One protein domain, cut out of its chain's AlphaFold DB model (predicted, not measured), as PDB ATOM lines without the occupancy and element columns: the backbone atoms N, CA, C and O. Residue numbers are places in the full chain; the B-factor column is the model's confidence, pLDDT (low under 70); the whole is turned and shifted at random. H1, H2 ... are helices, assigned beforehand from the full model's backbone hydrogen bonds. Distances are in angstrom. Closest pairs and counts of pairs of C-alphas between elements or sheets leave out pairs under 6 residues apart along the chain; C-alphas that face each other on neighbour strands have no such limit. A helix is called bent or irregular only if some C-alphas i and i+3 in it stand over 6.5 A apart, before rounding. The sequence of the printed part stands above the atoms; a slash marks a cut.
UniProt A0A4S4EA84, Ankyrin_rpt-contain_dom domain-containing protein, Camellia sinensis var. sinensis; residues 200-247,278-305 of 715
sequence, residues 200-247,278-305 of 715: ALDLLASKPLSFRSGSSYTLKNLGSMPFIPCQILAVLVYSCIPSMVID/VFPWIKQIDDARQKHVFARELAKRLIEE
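AT A GLANCE: This is residues 200 to 247 and 278 to 305 of the 715 residues of the protein "Ankyrin_rpt-contain_dom domain-containing protein" of Camellia sinensis var. sinensis (UniProt A0A4S4EA84). One long helix, H3, makes the spine, and two shorter helices sit on it at separate places, both steeply tilted: H1 near its C-terminal end, and H2 with its residues 234 to 238 against residues 282 to 289 of H3. A long link of 22 residues with no named element, residues 206 to 227, joins H1 to H2, which are apart from each other while each touches H3. The printed part has 76 residues with three named helices, in the order H1, H2, H3 along the chain, and no named strand; 44 residues are in named elements, and the class is all helix. The whole is only just loose, close to compact, with a radius of gyration of the C-alphas of 13.8 A, and only just elongated, spanning 43 by 28 by 16 A.

HOW THE PARTS SIT: Begin with the longest helix, H3, residues 280 to 304, and look first at its later part. There H1, residues 200 to 205, touches H3, and H3 touches H1 with residues 295 to 303 alone. The closest C-alphas of these two helices are those of Leu 201 and Leu 302, 6.2 A apart. The lines of H1 and H3 stand at a steep tilt of 58 degrees, and the two helices run opposite ways. Now go back along H3 to residues 282 to 289, the part that touches H2, residues 228 to 240. H2 touches H3 with residues 234 to 238 alone, and the closest C-alphas of these two helices are those of Tyr 238 and Ile 285, 6.1 A apart. H2 and H3 run the same way at a steep tilt of 55 degrees. H1 and H2, though they follow each other in the chain, are apart. In the backbones of H1, H2 and H3, every O of residue i and N of residue i+4 inside the helix is within hydrogen-bond range.

IN THESE COORDINATES: Find C-alpha 280 of Pro 280 at (31.484, 29.390, -65.540); from there H3 runs for 36.4 A, first to last C-alpha, to C-alpha 304 at (45.912, 23.562, -32.660). Along it z rises from -65.540 to -32.660. Then find C-alpha 200 of Ala 200 at (50.018, 33.622, -39.875), where the printed part begins and H1 starts; this helix has 6 residues and measures 8.8 A to C-alpha 205. H2 has 13 residues and covers 18.4 A from C-alpha 228 at (17.569, 38.611, -54.820) to C-alpha 240 of Cys 240. No helix is bent or irregular.

THE WHOLE: Look for the two C-alphas farthest apart in the domain at Pro 226, in the link before H2, and at Glu 305, just after H3; they are 43.5 A apart. The first and last printed C-alphas, those of Ala 200 and Glu 305, are 11.5 A apart. The link from H1 to H2, 22 residues, is a long link, and its C-alphas lie 4 to 21 A from the mean of all C-alphas. Residues 248 to 277 are cut out and not printed; C-alphas 247 and 278 are 26.6 A apart across the cut, and the link from H2 to H3 runs across it. In the B-factor column the mean pLDDT of the printed part is 78.5, with 90 for H1, 88 for H3 and 76 for H2. The model's confidence is under 70 at 16 residues: residues 219 to 228, of which 228 belongs to H2, and residues 242 to 247, the last ones before the cut.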
ATOM      1  N   ALA A 200      50.906  34.088 -38.804       90.12
ATOM      2  CA  ALA A 200      50.018  33.622 -39.875       90.12
ATOM      3  C   ALA A 200      48.532  33.590 -39.451       90.12
ATOM      4  O   ALA A 200      47.663  33.946 -40.251       90.12
ATOM      5  N   LEU A 201      48.247  33.235 -38.189       91.19
ATOM      6  CA  LEU A 201      46.892  33.222 -37.622       91.19
ATOM      7  C   LEU A 201      46.274  34.628 -37.558       91.19
ATOM      8  O   LEU A 201      45.140  34.830 -37.995       91.19
ATOM      9  N   ASP A 202      47.039  35.616 -37.092       88.44
ATOM     10  CA  ASP A 202      46.607  37.018 -37.024       88.44
ATOM     11  C   ASP A 202      46.296  37.569 -38.421       88.44
ATOM     12  O   ASP A 202      45.301  38.262 -38.649       88.44
ATOM     13  N   LEU A 203      47.140  37.229 -39.397       89.75
ATOM     14  CA  LEU A 203      46.931  37.616 -40.784       89.75
ATOM     15  C   LEU A 203      45.650  36.988 -41.355       89.75
ATOM     16  O   LEU A 203      44.910  37.666 -42.070       89.75
ATOM     17  N   LEU A 204      45.359  35.726 -41.032       91.94
ATOM     18  CA  LEU A 204      44.126  35.060 -41.447       91.94
ATOM     19  C   LEU A 204      42.887  35.734 -40.832       91.94
ATOM     20  O   LEU A 204      41.929  36.019 -41.551       91.94
ATOM     21  N   ALA A 205      42.948  36.098 -39.547       89.25
ATOM     22  CA  ALA A 205      41.886  36.833 -38.855       89.25
ATOM     23  C   ALA A 205      41.651  38.250 -39.420       89.25
ATOM     24  O   ALA A 205      40.566  38.812 -39.267       89.25
ATOM     25  N   SER A 206      42.632  38.835 -40.119       88.75
ATOM     26  CA  SER A 206      42.467  40.123 -40.809       88.75
ATOM     27  C   SER A 206      41.658  40.042 -42.117       88.75
ATOM     28  O   SER A 206      41.325  41.078 -42.697       88.75
ATOM     29  N   LYS A 207      41.324  38.831 -42.597       88.44
ATOM     30  CA  LYS A 207      40.705  38.591 -43.912       88.44
ATOM     31  C   LYS A 207      39.285  38.003 -43.816       88.44
ATOM     32  O   LYS A 207      39.108  36.796 -43.972       88.44
ATOM     33  N   PRO A 208      38.233  38.829 -43.663       86.31
ATOM     34  CA  PRO A 208      36.861  38.325 -43.525       86.31
ATOM     35  C   PRO A 208      36.318  37.619 -44.776       86.31
ATOM     36  O   PRO A 208      35.565  36.659 -44.659       86.31
ATOM     37  N   LEU A 209      36.718  38.055 -45.976       86.31
ATOM     38  CA  LEU A 209      36.253  37.481 -47.252       86.31
ATOM     39  C   LEU A 209      36.757  36.054 -47.508       86.31
ATOM     40  O   LEU A 209      36.341  35.421 -48.476       86.31
ATOM     41  N   SER A 210      37.679  35.569 -46.684       88.75
ATOM     42  CA  SER A 210      38.205  34.211 -46.770       88.75
ATOM     43  C   SER A 210      37.312  33.179 -46.102       88.75
ATOM     44  O   SER A 210      37.502  31.988 -46.324       88.75
ATOM     45  N   PHE A 211      36.324  33.628 -45.330       88.94
ATOM     46  CA  PHE A 211      35.379  32.784 -44.617       88.94
ATOM     47  C   PHE A 211      33.966  32.980 -45.149       88.94
ATOM     48  O   PHE A 211      33.625  34.019 -45.727       88.94
ATOM     49  N   ARG A 212      33.099  31.987 -44.917       84.81
ATOM     50  CA  ARG A 212      31.707  32.081 -45.352       84.81
ATOM     51  C   ARG A 212      31.023  33.236 -44.633       84.81
ATOM     52  O   ARG A 212      30.322  33.987 -45.312       84.81
ATOM     53  N   SER A 213      31.259  33.423 -43.332       83.81
ATOM     54  CA  SER A 213      30.631  34.487 -42.537       83.81
ATOM     55  C   SER A 213      30.848  35.899 -43.093       83.81
ATOM     56  O   SER A 213      29.916  36.705 -43.066       83.81
ATOM     57  N   GLY A 214      32.039  36.187 -43.628       77.88
ATOM     58  CA  GLY A 214      32.387  37.483 -44.212       77.88
ATOM     59  C   GLY A 214      32.054  37.614 -45.700       77.88
ATOM     60  O   GLY A 214      32.209  38.693 -46.268       77.88
ATOM     61  N   SER A 215      31.576  36.544 -46.342       81.69
ATOM     62  CA  SER A 215      31.242  36.513 -47.770       81.69
ATOM     63  C   SER A 215      29.771  36.856 -48.069       81.69
ATOM     64  O   SER A 215      28.898  36.886 -47.196       81.69
ATOM     65  N   SER A 216      29.454  37.061 -49.351       72.00
ATOM     66  CA  SER A 216      28.080  37.267 -49.839       72.00
ATOM     67  C   SER A 216      27.204  36.005 -49.793       72.00
ATOM     68  O   SER A 216      25.992  36.113 -49.954       72.00
ATOM     69  N   TYR A 217      27.777  34.826 -49.520       75.81
ATOM     70  CA  TYR A 217      27.067  33.537 -49.476       75.81
ATOM     71  C   TYR A 217      26.351  33.269 -48.140       75.81
ATOM     72  O   TYR A 217      25.997  32.130 -47.810       75.81
ATOM     73  N   THR A 218      26.130  34.320 -47.354       72.25
ATOM     74  CA  THR A 218      25.311  34.300 -46.144       72.25
ATOM     75  C   THR A 218      23.984  35.000 -46.398       72.25
ATOM     76  O   THR A 218      23.910  36.031 -47.067       72.25
ATOM     77  N   LEU A 219      22.913  34.491 -45.783       64.88
ATOM     78  CA  LEU A 219      21.587  35.119 -45.840       64.88
ATOM     79  C   LEU A 219      21.555  36.523 -45.207       64.88
ATOM     80  O   LEU A 219      20.593  37.259 -45.391       64.88
ATOM     81  N   LYS A 220      22.613  36.916 -44.488       62.88
ATOM     82  CA  LYS A 220      22.789  38.265 -43.936       62.88
ATOM     83  C   LYS A 220      22.924  39.333 -45.019       62.88
ATOM     84  O   LYS A 220      22.506  40.464 -44.801       62.88
ATOM     85  N   ASN A 221      23.466  38.964 -46.178       56.38
ATOM     86  CA  ASN A 221      23.735  39.875 -47.288       56.38
ATOM     87  C   ASN A 221      22.620  39.873 -48.349       56.38
ATOM     88  O   ASN A 221      22.809  40.400 -49.449       56.38
ATOM     89  N   LEU A 222      21.450  39.302 -48.036       57.88
ATOM     90  CA  LEU A 222      20.309  39.239 -48.946       57.88
ATOM     91  C   LEU A 222      19.819  40.651 -49.313       57.88
ATOM     92  O   LEU A 222      19.521  41.460 -48.436       57.88
ATOM     93  N   GLY A 223      19.733  40.954 -50.610       51.41
ATOM     94  CA  GLY A 223      19.335  42.273 -51.115       51.41
ATOM     95  C   GLY A 223      20.487  43.247 -51.371       51.41
ATOM     96  O   GLY A 223      20.231  44.353 -51.833       51.41
ATOM     97  N   SER A 224      21.743  42.842 -51.142       53.44
ATOM     98  CA  SER A 224      22.940  43.603 -51.559       53.44
ATOM     99  C   SER A 224      23.118  43.686 -53.079       53.44
ATOM    100  O   SER A 224      23.811  44.572 -53.576       53.44
ATOM    101  N   MET A 225      22.483  42.780 -53.828       52.75
ATOM    102  CA  MET A 225      22.407  42.833 -55.284       52.75
ATOM    103  C   MET A 225      20.958  43.009 -55.732       52.75
ATOM    104  O   MET A 225      20.050  42.473 -55.092       52.75
ATOM    105  N   PRO A 226      20.722  43.701 -56.863       51.84
ATOM    106  CA  PRO A 226      19.373  44.019 -57.334       51.84
ATOM    107  C   PRO A 226      18.525  42.776 -57.648       51.84
ATOM    108  O   PRO A 226      17.305  42.877 -57.737       51.84
ATOM    109  N   PHE A 227      19.149  41.602 -57.793       69.75
ATOM    110  CA  PHE A 227      18.473  40.356 -58.134       69.75
ATOM    111  C   PHE A 227      18.566  39.323 -56.999       69.75
ATOM    112  O   PHE A 227      19.365  38.384 -57.031       69.75
ATOM    113  N   ILE A 228      17.705  39.494 -55.993       67.19
ATOM    114  CA  ILE A 228      17.569  38.611 -54.820       67.19
ATOM    115  C   ILE A 228      17.448  37.116 -55.194       67.19
ATOM    116  O   ILE A 228      18.121  36.306 -54.555       67.19
ATOM    117  N   PRO A 229      16.690  36.704 -56.237       71.94
ATOM    118  CA  PRO A 229      16.590  35.286 -56.597       71.94
ATOM    119  C   PRO A 229      17.929  34.653 -56.994       71.94
ATOM    120  O   PRO A 229      18.183  33.503 -56.649       71.94
ATOM    121  N   CYS A 230      18.816  35.402 -57.659       71.31
ATOM    122  CA  CYS A 230      20.149  34.908 -58.020       71.31
ATOM    123  C   CYS A 230      21.043  34.763 -56.789       71.31
ATOM    124  O   CYS A 230      21.848  33.841 -56.741       71.31
ATOM    125  N   GLN A 231      20.890  35.624 -55.778       70.88
ATOM    126  CA  GLN A 231      21.620  35.476 -54.516       70.88
ATOM    127  C   GLN A 231      21.159  34.239 -53.749       70.88
ATOM    128  O   GLN A 231      21.990  33.472 -53.275       70.88
ATOM    129  N   ILE A 232      19.844  34.011 -53.669       73.56
ATOM    130  CA  ILE A 232      19.287  32.806 -53.041       73.56
ATOM    131  C   ILE A 232      19.783  31.564 -53.778       73.56
ATOM    132  O   ILE A 232      20.273  30.635 -53.141       73.56
ATOM    133  N   LEU A 233      19.725  31.567 -55.112       79.25
ATOM    134  CA  LEU A 233      20.242  30.471 -55.925       79.25
ATOM    135  C   LEU A 233      21.739  30.247 -55.681       79.25
ATOM    136  O   LEU A 233      22.146  29.109 -55.483       79.25
ATOM    137  N   ALA A 234      22.548  31.307 -55.637       78.25
ATOM    138  CA  ALA A 234      23.976  31.201 -55.361       78.25
ATOM    139  C   ALA A 234      24.256  30.629 -53.964       78.25
ATOM    140  O   ALA A 234      25.147  29.803 -53.825       78.25
ATOM    141  N   VAL A 235      23.478  31.003 -52.941       79.56
ATOM    142  CA  VAL A 235      23.582  30.435 -51.585       79.56
ATOM    143  C   VAL A 235      23.174  28.958 -51.561       79.56
ATOM    144  O   VAL A 235      23.837  28.161 -50.900       79.56
ATOM    145  N   LEU A 236      22.119  28.579 -52.288       77.56
ATOM    146  CA  LEU A 236      21.675  27.186 -52.398       77.56
ATOM    147  C   LEU A 236      22.719  26.327 -53.112       77.56
ATOM    148  O   LEU A 236      23.128  25.295 -52.587       77.56
ATOM    149  N   VAL A 237      23.217  26.785 -54.264       79.69
ATOM    150  CA  VAL A 237      24.310  26.124 -54.991       79.69
ATOM    151  C   VAL A 237      25.547  26.037 -54.103       79.69
ATOM    152  O   VAL A 237      26.112  24.957 -53.956       79.69
ATOM    153  N   TYR A 238      25.903  27.132 -53.422       83.38
ATOM    154  CA  TYR A 238      26.993  27.146 -52.453       83.38
ATOM    155  C   TYR A 238      26.797  26.092 -51.368       83.38
ATOM    156  O   TYR A 238      27.790  25.515 -50.972       83.38
ATOM    157  N   SER A 239      25.584  25.807 -50.880       75.69
ATOM    158  CA  SER A 239      25.353  24.739 -49.892       75.69
ATOM    159  C   SER A 239      25.357  23.323 -50.477       75.69
ATOM    160  O   SER A 239      25.783  22.401 -49.788       75.69
ATOM    161  N   CYS A 240      24.949  23.151 -51.736       77.56
ATOM    162  CA  CYS A 240      24.819  21.840 -52.381       77.56
ATOM    163  C   CYS A 240      26.136  21.266 -52.914       77.56
ATOM    164  O   CYS A 240      26.217  20.065 -53.138       77.56
ATOM    165  N   ILE A 241      27.153  22.098 -53.144       76.81
ATOM    166  CA  ILE A 241      28.479  21.606 -53.545       76.81
ATOM    167  C   ILE A 241      29.005  20.642 -52.446       76.81
ATOM    168  O   ILE A 241      28.657  20.779 -51.280       76.81
ATOM    169  N   PRO A 242      29.778  19.599 -52.730       68.56
ATOM    170  CA  PRO A 242      30.477  18.862 -51.679       68.56
ATOM    171  C   PRO A 242      31.730  19.643 -51.250       68.56
ATOM    172  O   PRO A 242      32.450  20.197 -52.079       68.56
ATOM    173  N   SER A 243      32.014  19.729 -49.945       65.00
ATOM    174  CA  SER A 243      33.361  20.142 -49.523       65.00
ATOM    175  C   SER A 243      34.322  19.065 -50.008       65.00
ATOM    176  O   SER A 243      34.072  17.898 -49.706       65.00
ATOM    177  N   MET A 244      35.381  19.419 -50.742       56.97
ATOM    178  CA  MET A 244      36.447  18.453 -50.987       56.97
ATOM    179  C   MET A 244      37.056  18.135 -49.623       56.97
ATOM    180  O   MET A 244      37.773  18.948 -49.043       56.97
ATOM    181  N   VAL A 245      36.651  16.997 -49.067       49.72
ATOM    182  CA  VAL A 245      37.311  16.395 -47.921       49.72
ATOM    183  C   VAL A 245      38.746  16.142 -48.366       49.72
ATOM    184  O   VAL A 245      38.992  15.729 -49.500       49.72
ATOM    185  N   ILE A 246      39.687  16.494 -47.495       45.22
ATOM    186  CA  ILE A 246      41.094  16.156 -47.651       45.22
ATOM    187  C   ILE A 246      41.142  14.632 -47.572       45.22
ATOM    188  O   ILE A 246      41.186  14.074 -46.480       45.22
ATOM    189  N   ASP A 247      41.054  13.959 -48.717       34.72
ATOM    190  CA  ASP A 247      41.486  12.576 -48.805       34.72
ATOM    191  C   ASP A 247      42.991  12.625 -48.555       34.72
ATOM    192  O   ASP A 247      43.787  12.967 -49.432       34.72
ATOM    193  N   VAL A 278      30.098  23.795 -68.421       76.75
ATOM    194  CA  VAL A 278      28.955  24.425 -69.099       76.75
ATOM    195  C   VAL A 278      28.626  25.794 -68.494       76.75
ATOM    196  O   VAL A 278      28.223  26.705 -69.215       76.75
ATOM    197  N   PHE A 279      28.821  25.969 -67.182       78.75
ATOM    198  CA  PHE A 279      28.439  27.177 -66.450       78.75
ATOM    199  C   PHE A 279      29.613  27.771 -65.649       78.75
ATOM    200  O   PHE A 279      29.823  27.405 -64.489       78.75
ATOM    201  N   PRO A 280      30.326  28.774 -66.199       81.00
ATOM    202  CA  PRO A 280      31.484  29.390 -65.540       81.00
ATOM    203  C   PRO A 280      31.191  30.040 -64.179       81.00
ATOM    204  O   PRO A 280      32.073  30.120 -63.329       81.00
ATOM    205  N   TRP A 281      29.958  30.498 -63.945       83.00
ATOM    206  CA  TRP A 281      29.568  31.109 -62.670       83.00
ATOM    207  C   TRP A 281      29.476  30.087 -61.523       83.00
ATOM    208  O   TRP A 281      29.725  30.451 -60.380       83.00
ATOM    209  N   ILE A 282      29.179  28.810 -61.809       82.50
ATOM    210  CA  ILE A 282      29.181  27.738 -60.795       82.50
ATOM    211  C   ILE A 282      30.613  27.463 -60.338       82.50
ATOM    212  O   ILE A 282      30.844  27.315 -59.143       82.50
ATOM    213  N   LYS A 283      31.576  27.482 -61.269       81.06
ATOM    214  CA  LYS A 283      33.002  27.349 -60.945       81.06
ATOM    215  C   LYS A 283      33.460  28.430 -59.959       81.06
ATOM    216  O   LYS A 283      34.136  28.120 -58.995       81.06
ATOM    217  N   GLN A 284      33.024  29.678 -60.138       83.00
ATOM    218  CA  GLN A 284      33.354  30.760 -59.197       83.00
ATOM    219  C   GLN A 284      32.799  30.517 -57.783       83.00
ATOM    220  O   GLN A 284      33.429  30.898 -56.798       83.00
ATOM    221  N   ILE A 285      31.619  29.897 -57.676       84.06
ATOM    222  CA  ILE A 285      31.018  29.537 -56.384       84.06
ATOM    223  C   ILE A 285      31.766  28.356 -55.758       84.06
ATOM    224  O   ILE A 285      32.011  28.383 -54.553       84.06
ATOM    225  N   ASP A 286      32.145  27.355 -56.556       85.12
ATOM    226  CA  ASP A 286      32.968  26.230 -56.102       85.12
ATOM    227  C   ASP A 286      34.337  26.710 -55.611       85.12
ATOM    228  O   ASP A 286      34.673  26.470 -54.456       85.12
ATOM    229  N   ASP A 287      35.060  27.506 -56.404       84.88
ATOM    230  CA  ASP A 287      36.356  28.085 -56.030       84.88
ATOM    231  C   ASP A 287      36.262  28.861 -54.700       84.88
ATOM    232  O   ASP A 287      37.085  28.684 -53.796       84.88
ATOM    233  N   ALA A 288      35.215  29.681 -54.528       86.75
ATOM    234  CA  ALA A 288      34.965  30.399 -53.278       86.75
ATOM    235  C   ALA A 288      34.641  29.452 -52.113       86.75
ATOM    236  O   ALA A 288      35.103  29.660 -50.989       86.75
ATOM    237  N   ARG A 289      33.866  28.388 -52.353       88.00
ATOM    238  CA  ARG A 289      33.563  27.389 -51.328       88.00
ATOM    239  C   ARG A 289      34.805  26.629 -50.894       88.00
ATOM    240  O   ARG A 289      35.032  26.541 -49.689       88.00
ATOM    241  N   GLN A 290      35.602  26.120 -51.831       87.38
ATOM    242  CA  GLN A 290      36.842  25.416 -51.512       87.38
ATOM    243  C   GLN A 290      37.780  26.332 -50.724       87.38
ATOM    244  O   GLN A 290      38.297  25.933 -49.682       87.38
ATOM    245  N   LYS A 291      37.915  27.600 -51.135       89.38
ATOM    246  CA  LYS A 291      38.676  28.609 -50.388       89.38
ATOM    247  C   LYS A 291      38.209  28.731 -48.934       89.38
ATOM    248  O   LYS A 291      39.052  28.714 -48.044       89.38
ATOM    249  N   HIS A 292      36.900  28.816 -48.683       90.44
ATOM    250  CA  HIS A 292      36.364  28.920 -47.319       90.44
ATOM    251  C   HIS A 292      36.613  27.656 -46.488       90.44
ATOM    252  O   HIS A 292      36.924  27.757 -45.303       90.44
ATOM    253  N   VAL A 293      36.494  26.471 -47.099       89.62
ATOM    254  CA  VAL A 293      36.773  25.187 -46.436       89.62
ATOM    255  C   VAL A 293      38.243  25.117 -46.020       89.62
ATOM    256  O   VAL A 293      38.531  24.881 -44.849       89.62
ATOM    257  N   PHE A 294      39.171  25.411 -46.935       91.19
ATOM    258  CA  PHE A 294      40.603  25.410 -46.626       91.19
ATOM    259  C   PHE A 294      41.002  26.523 -45.650       91.19
ATOM    260  O   PHE A 294      41.881  26.305 -44.824       91.19
ATOM    261  N   ALA A 295      40.371  27.701 -45.702       93.19
ATOM    262  CA  ALA A 295      40.623  28.771 -44.735       93.19
ATOM    263  C   ALA A 295      40.213  28.365 -43.314       93.19
ATOM    264  O   ALA A 295      40.947  28.637 -42.365       93.19
ATOM    265  N   ARG A 296      39.064  27.690 -43.165       92.56
ATOM    266  CA  ARG A 296      38.617  27.148 -41.875       92.56
ATOM    267  C   ARG A 296      39.563  26.067 -41.363       92.56
ATOM    268  O   ARG A 296      39.953  26.123 -40.204       92.56
ATOM    269  N   GLU A 297      39.954  25.129 -42.220       90.88
ATOM    270  CA  GLU A 297      40.889  24.067 -41.840       90.88
ATOM    271  C   GLU A 297      42.253  24.632 -41.429       90.88
ATOM    272  O   GLU A 297      42.802  24.261 -40.395       90.88
ATOM    273  N   LEU A 298      42.770  25.600 -42.191       93.25
ATOM    274  CA  LEU A 298      44.000  26.295 -41.837       93.25
ATOM    275  C   LEU A 298      43.876  27.001 -40.483       93.25
ATOM    276  O   LEU A 298      44.791  26.909 -39.673       93.25
ATOM    277  N   ALA A 299      42.760  27.694 -40.229       93.00
ATOM    278  CA  ALA A 299      42.522  28.344 -38.944       93.00
ATOM    279  C   ALA A 299      42.545  27.328 -37.799       93.00
ATOM    280  O   ALA A 299      43.263  27.533 -36.827       93.00
ATOM    281  N   LYS A 300      41.812  26.219 -37.944       92.00
ATOM    282  CA  LYS A 300      41.747  25.154 -36.944       92.00
ATOM    283  C   LYS A 300      43.132  24.604 -36.605       92.00
ATOM    284  O   LYS A 300      43.486  24.528 -35.434       92.00
ATOM    285  N   ARG A 301      43.941  24.295 -37.619       91.12
ATOM    286  CA  ARG A 301      45.297  23.765 -37.421       91.12
ATOM    287  C   ARG A 301      46.251  24.786 -36.817       91.12
ATOM    288  O   ARG A 301      47.015  24.459 -35.923       91.12
ATOM    289  N   LEU A 302      46.184  26.044 -37.250       91.19
ATOM    290  CA  LEU A 302      46.981  27.107 -36.634       91.19
ATOM    291  C   LEU A 302      46.623  27.302 -35.154       91.19
ATOM    292  O   LEU A 302      47.517  27.553 -34.357       91.19
ATOM    293  N   ILE A 303      45.343  27.163 -34.792       90.12
ATOM    294  CA  ILE A 303      44.860  27.207 -33.402       90.12
ATOM    295  C   ILE A 303      45.323  25.970 -32.614       90.12
ATOM    296  O   ILE A 303      45.602  26.071 -31.423       90.12
ATOM    297  N   GLU A 304      45.399  24.802 -33.257       88.06
ATOM    298  CA  GLU A 304      45.912  23.562 -32.660       88.06
ATOM    299  C   GLU A 304      47.389  23.649 -32.278       88.06
ATOM    300  O   GLU A 304      47.755  23.159 -31.211       88.06
ATOM    301  N   GLU A 305      48.196  24.311 -33.104       84.62
ATOM    302  CA  GLU A 305      49.629  24.513 -32.865       84.62
ATOM    303  C   GLU A 305      49.926  25.616 -31.828       84.62
ATOM    304  O   GLU A 305      51.068  25.762 -31.387       84.62
TER     305      GLU A 305